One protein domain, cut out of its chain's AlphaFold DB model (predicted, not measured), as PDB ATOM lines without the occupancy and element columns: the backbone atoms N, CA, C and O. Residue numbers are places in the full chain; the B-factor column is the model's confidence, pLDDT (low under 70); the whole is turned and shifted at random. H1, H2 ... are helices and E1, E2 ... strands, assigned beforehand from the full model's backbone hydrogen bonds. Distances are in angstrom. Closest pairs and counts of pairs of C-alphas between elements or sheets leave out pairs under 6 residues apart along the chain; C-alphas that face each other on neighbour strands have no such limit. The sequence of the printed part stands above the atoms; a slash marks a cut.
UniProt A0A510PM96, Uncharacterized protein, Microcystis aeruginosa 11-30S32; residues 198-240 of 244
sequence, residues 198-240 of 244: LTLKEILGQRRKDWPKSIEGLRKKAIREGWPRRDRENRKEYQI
ATOM      1  N   LEU A 198     419.354 302.958 435.747       79.00
ATOM      2  CA  LEU A 198     419.679 303.761 434.553       79.00
ATOM      3  C   LEU A 198     419.138 305.196 434.630       79.00
ATOM      4  O   LEU A 198     418.105 305.471 435.232       79.00
ATOM      5  N   THR A 199     419.802 306.147 433.982       82.25
ATOM      6  CA  THR A 199     419.314 307.529 433.835       82.25
ATOM      7  C   THR A 199     418.256 307.646 432.732       82.25
ATOM      8  O   THR A 199     418.237 306.868 431.779       82.25
ATOM      9  N   LEU A 200     417.395 308.676 432.778       79.12
ATOM     10  CA  LEU A 200     416.372 308.894 431.735       79.12
ATOM     11  C   LEU A 200     416.966 309.049 430.324       79.12
ATOM     12  O   LEU A 200     416.301 308.731 429.341       79.12
ATOM     13  N   LYS A 201     418.212 309.531 430.218       79.06
ATOM     14  CA  LYS A 201     418.915 309.674 428.938       79.06
ATOM     15  C   LYS A 201     419.354 308.315 428.386       79.06
ATOM     16  O   LYS A 201     419.167 308.066 427.199       79.06
ATOM     17  N   GLU A 202     419.873 307.431 429.239       78.25
ATOM     18  CA  GLU A 202     420.230 306.051 428.870       78.25
ATOM     19  C   GLU A 202     418.984 305.244 428.501       78.25
ATOM     20  O   GLU A 202     418.960 304.561 427.480       78.25
ATOM     21  N   ILE A 203     417.910 305.413 429.271       76.31
ATOM     22  CA  ILE A 203     416.608 304.805 428.996       76.31
ATOM     23  C   ILE A 203     416.060 305.252 427.633       76.31
ATOM     24  O   ILE A 203     415.606 304.421 426.848       76.31
ATOM     25  N   LEU A 204     416.122 306.551 427.324       77.38
ATOM     26  CA  LEU A 204     415.705 307.067 426.018       77.38
ATOM     27  C   LEU A 204     416.562 306.486 424.881       77.38
ATOM     28  O   LEU A 204     416.048 306.202 423.798       77.38
ATOM     29  N   GLY A 205     417.854 306.264 425.146       73.50
ATOM     30  CA  GLY A 205     418.795 305.630 424.225       73.50
ATOM     31  C   GLY A 205     418.430 304.192 423.846       73.50
ATOM     32  O   GLY A 205     418.726 303.781 422.727       73.50
ATOM     33  N   GLN A 206     417.712 303.456 424.705       74.25
ATOM     34  CA  GLN A 206     417.279 302.078 424.420       74.25
ATOM     35  C   GLN A 206     416.178 301.974 423.351       74.25
ATOM     36  O   GLN A 206     415.854 300.869 422.928       74.25
ATOM     37  N   ARG A 207     415.578 303.096 422.912       67.94
ATOM     38  CA  ARG A 207     414.572 303.155 421.828       67.94
ATOM     39  C   ARG A 207     413.467 302.085 421.921       67.94
ATOM     40  O   ARG A 207     413.060 301.511 420.912       67.94
ATOM     41  N   ARG A 208     412.938 301.831 423.124       74.19
ATOM     42  CA  ARG A 208     411.808 300.905 423.311       74.19
ATOM     43  C   ARG A 208     410.572 301.421 422.567       74.19
ATOM     44  O   ARG A 208     410.230 302.600 422.669       74.19
ATOM     45  N   LYS A 209     409.913 300.533 421.818       70.50
ATOM     46  CA  LYS A 209     408.856 300.872 420.848       70.50
ATOM     47  C   LYS A 209     407.673 301.634 421.469       70.50
ATOM     48  O   LYS A 209     407.200 302.589 420.857       70.50
ATOM     49  N   ASP A 210     407.293 301.295 422.704       74.00
ATOM     50  CA  ASP A 210     406.104 301.833 423.394       74.00
ATOM     51  C   ASP A 210     406.434 302.877 424.479       74.00
ATOM     52  O   ASP A 210     405.685 303.090 425.444       74.00
ATOM     53  N   TRP A 211     407.623 303.482 424.400       79.12
ATOM     54  CA  TRP A 211     408.105 304.446 425.389       79.12
ATOM     55  C   TRP A 211     408.154 305.862 424.797       79.12
ATOM     56  O   TRP A 211     408.393 306.032 423.598       79.12
ATOM     57  N   PRO A 212     407.911 306.908 425.610       79.31
ATOM     58  CA  PRO A 212     407.962 308.284 425.137       79.31
ATOM     59  C   PRO A 212     409.328 308.616 424.527       79.31
ATOM     60  O   PRO A 212     410.366 308.363 425.129       79.31
ATOM     61  N   LYS A 213     409.328 309.232 423.341       80.19
ATOM     62  CA  LYS A 213     410.554 309.559 422.587       80.19
ATOM     63  C   LYS A 213     411.237 310.860 423.037       80.19
ATOM     64  O   LYS A 213     412.109 311.370 422.342       80.19
ATOM     65  N   SER A 214     410.855 311.402 424.190       81.19
ATOM     66  CA  SER A 214     411.474 312.582 424.797       81.19
ATOM     67  C   SER A 214     411.747 312.344 426.281       81.19
ATOM     68  O   SER A 214     411.008 311.615 426.947       81.19
ATOM     69  N   ILE A 215     412.797 312.983 426.813       80.94
ATOM     70  CA  ILE A 215     413.185 312.872 428.233       80.94
ATOM     71  C   ILE A 215     412.025 313.293 429.143       80.94
ATOM     72  O   ILE A 215     411.729 312.615 430.123       80.94
ATOM     73  N   GLU A 216     411.322 314.370 428.790       80.12
ATOM     74  CA  GLU A 216     410.187 314.868 429.573       80.12
ATOM     75  C   GLU A 216     408.985 313.909 429.524       80.12
ATOM     76  O   GLU A 216     408.287 313.717 430.520       80.12
ATOM     77  N   GLY A 217     408.783 313.228 428.391       82.44
ATOM     78  CA  GLY A 217     407.786 312.169 428.271       82.44
ATOM     79  C   GLY A 217     408.107 310.968 429.164       82.44
ATOM     80  O   GLY A 217     407.230 310.488 429.882       82.44
ATOM     81  N   LEU A 218     409.366 310.513 429.171       83.88
ATOM     82  CA  LEU A 218     409.826 309.424 430.040       83.88
ATOM     83  C   LEU A 218     409.740 309.800 431.514       83.88
ATOM     84  O   LEU A 218     409.313 308.981 432.320       83.88
ATOM     85  N   ARG A 219     410.063 311.047 431.868       81.88
ATOM     86  CA  ARG A 219     409.926 311.553 433.235       81.88
ATOM     87  C   ARG A 219     408.475 311.500 433.709       81.88
ATOM     88  O   ARG A 219     408.214 311.035 434.814       81.88
ATOM     89  N   LYS A 220     407.523 311.916 432.865       82.81
ATOM     90  CA  LYS A 220     406.086 311.805 433.165       82.81
ATOM     91  C   LYS A 220     405.626 310.351 433.273       82.81
ATOM     92  O   LYS A 220     404.809 310.060 434.140       82.81
ATOM     93  N   LYS A 221     406.146 309.445 432.436       82.56
ATOM     94  CA  LYS A 221     405.848 308.003 432.517       82.56
ATOM     95  C   LYS A 221     406.394 307.384 433.805       82.56
ATOM     96  O   LYS A 221     405.629 306.757 434.522       82.56
ATOM     97  N   ALA A 222     407.651 307.653 434.148       81.06
ATOM     98  CA  ALA A 222     408.282 307.175 435.376       81.06
ATOM     99  C   ALA A 222     407.555 307.669 436.639       81.06
ATOM    100  O   ALA A 222     407.411 306.917 437.593       81.06
ATOM    101  N   ILE A 223     407.056 308.913 436.640       80.19
ATOM    102  CA  ILE A 223     406.231 309.435 437.744       80.19
ATOM    103  C   ILE A 223     404.851 308.762 437.768       80.19
ATOM    104  O   ILE A 223     404.383 308.392 438.838       80.19
ATOM    105  N   ARG A 224     404.209 308.576 436.606       81.06
ATOM    106  CA  ARG A 224     402.895 307.921 436.496       81.06
ATOM    107  C   ARG A 224     402.929 306.461 436.954       81.06
ATOM    108  O   ARG A 224     401.989 306.015 437.594       81.06
ATOM    109  N   GLU A 225     403.990 305.740 436.611       79.31
ATOM    110  CA  GLU A 225     404.191 304.327 436.956       79.31
ATOM    111  C   GLU A 225     404.956 304.135 438.276       79.31
ATOM    112  O   GLU A 225     405.234 303.005 438.662       79.31
ATOM    113  N   GLY A 226     405.308 305.220 438.975       77.50
ATOM    114  CA  GLY A 226     405.946 305.161 440.291       77.50
ATOM    115  C   GLY A 226     407.319 304.480 440.307       77.50
ATOM    116  O   GLY A 226     407.633 303.777 441.263       77.50
ATOM    117  N   TRP A 227     408.141 304.654 439.267       80.94
ATOM    118  CA  TRP A 227     409.447 303.988 439.193       80.94
ATOM    119  C   TRP A 227     410.363 304.400 440.356       80.94
ATOM    120  O   TRP A 227     410.448 305.601 440.652       80.94
ATOM    121  N   PRO A 228     411.106 303.453 440.970       79.94
ATOM    122  CA  PRO A 228     412.075 303.773 442.009       79.94
ATOM    123  C   PRO A 228     413.086 304.792 441.485       79.94
ATOM    124  O   PRO A 228     413.803 304.532 440.514       79.94
ATOM    125  N   ARG A 229     413.126 305.974 442.113       78.19
ATOM    126  CA  ARG A 229     414.063 307.045 441.765       78.19
ATOM    127  C   ARG A 229     415.150 307.139 442.819       78.19
ATOM    128  O   ARG A 229     414.861 307.317 444.000       78.19
ATOM    129  N   ARG A 230     416.398 307.109 442.364       79.62
ATOM    130  CA  ARG A 230     417.572 307.398 443.179       79.62
ATOM    131  C   ARG A 230     418.154 308.737 442.745       79.62
ATOM    132  O   ARG A 230     418.632 308.884 441.620       79.62
ATOM    133  N   ASP A 231     418.100 309.719 443.639       73.94
ATOM    134  CA  ASP A 231     418.759 311.007 443.435       73.94
ATOM    135  C   ASP A 231     420.217 310.890 443.904       73.94
ATOM    136  O   ASP A 231     420.479 310.607 445.072       73.94
ATOM    137  N   ARG A 232     421.170 311.068 442.983       72.12
ATOM    138  CA  ARG A 232     422.590 311.258 443.298       72.12
ATOM    139  C   ARG A 232     422.961 312.716 443.064       72.12
ATOM    140  O   ARG A 232     422.321 313.394 442.263       72.12
ATOM    141  N   GLU A 233     424.033 313.151 443.716       63.25
ATOM    142  CA  GLU A 233     424.511 314.540 443.795       63.25
ATOM    143  C   GLU A 233     424.488 315.294 442.449       63.25
ATOM    144  O   GLU A 233     424.115 316.460 442.413       63.25
ATOM    145  N   ASN A 234     424.745 314.597 441.330       67.75
ATOM    146  CA  ASN A 234     424.791 315.188 439.985       67.75
ATOM    147  C   ASN A 234     423.872 314.529 438.933       67.75
ATOM    148  O   ASN A 234     423.923 314.905 437.761       67.75
ATOM    149  N   ARG A 235     423.042 313.531 439.289       76.31
ATOM    150  CA  ARG A 235     422.121 312.872 438.333       76.31
ATOM    151  C   ARG A 235     420.987 312.104 439.007       76.31
ATOM    152  O   ARG A 235     421.136 311.590 440.111       76.31
ATOM    153  N   LYS A 236     419.865 311.971 438.296       79.00
ATOM    154  CA  LYS A 236     418.701 311.182 438.729       79.00
ATOM    155  C   LYS A 236     418.636 309.872 437.951       79.00
ATOM    156  O   LYS A 236     418.523 309.890 436.723       79.00
ATOM    157  N   GLU A 237     418.726 308.762 438.671       82.38
ATOM    158  CA  GLU A 237     418.639 307.396 438.149       82.38
ATOM    159  C   GLU A 237     417.262 306.809 438.479       82.38
ATOM    160  O   GLU A 237     416.672 307.113 439.518       82.38
ATOM    161  N   TYR A 238     416.753 305.973 437.585       79.62
ATOM    162  CA  TYR A 238     415.478 305.288 437.697       79.62
ATOM    163  C   TYR A 238     415.701 303.792 437.461       79.62
ATOM    164  O   TYR A 238     416.400 303.401 436.523       79.62
ATOM    165  N   GLN A 239     415.121 302.950 438.311       79.38
ATOM    166  CA  GLN A 239     415.075 301.510 438.068       79.38
ATOM    167  C   GLN A 239     413.888 301.217 437.153       79.38
ATOM    168  O   GLN A 239     412.786 301.697 437.415       79.38
ATOM    169  N   ILE A 240     414.104 300.452 436.080       73.56
ATOM    170  CA  ILE A 240     413.005 299.985 435.233       73.56
ATOM    171  C   ILE A 240     412.336 298.835 435.986       73.56
ATOM    172  O   ILE A 240     412.984 297.799 436.154       73.56
TER     173      ILE A 240
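AT A GLANCE: This is residues 198 to 240 of the 244 residues of an uncharacterized protein of Microcystis aeruginosa 11-30S32 (UniProt A0A510PM96). Two short helices, H1 and H2, meet at a corner near their first residues, beside a small strand hairpin, E1 and E2. Residues 198 to 199 pair antiparallel with residues 237 to 238 of E2. The 43 printed residues hold H1, H2, E1 and E2 in that order, class mixed, helices and strands; the whole is compact, with a radius of gyration of the C-alphas of 9.8 A and spans of 30 by 20 by 16 A.

HOW THE PARTS SIT: H1, residues 200 to 205, touches H2, residues 215 to 224, at a steep tilt of 61 degrees, opposite ways; their closest C-alphas, Leu 200 and Ile 215, are 6.2 A apart. In both helices every O i to N i+4 pair is within hydrogen-bond range. Look next at the antiparallel hairpin of E1, residues 229 to 232, and E2, residues 235 to 239: N 230 and O 237 are within hydrogen-bond range at 2.9 A. The closest C-alphas of H1 and E2, Leu 200 and Glu 237, are 7.0 A apart; H1 and E1 are apart.

IN THESE COORDINATES: Find C-alpha 200 at (416.372, 308.894, 431.735), where H1 begins its 8.5 A. H2 runs 14.1 A, E1 9.6 A, and E2 13.4 A to C-alpha 239 at (415.075, 301.510, 438.068).

THE WHOLE: The C-alphas of Lys 209 and Glu 233, the two farthest apart, are 31.0 A apart. The printed part has no cut and no long link; pLDDT is under 70 at residues 207, 233 and 234.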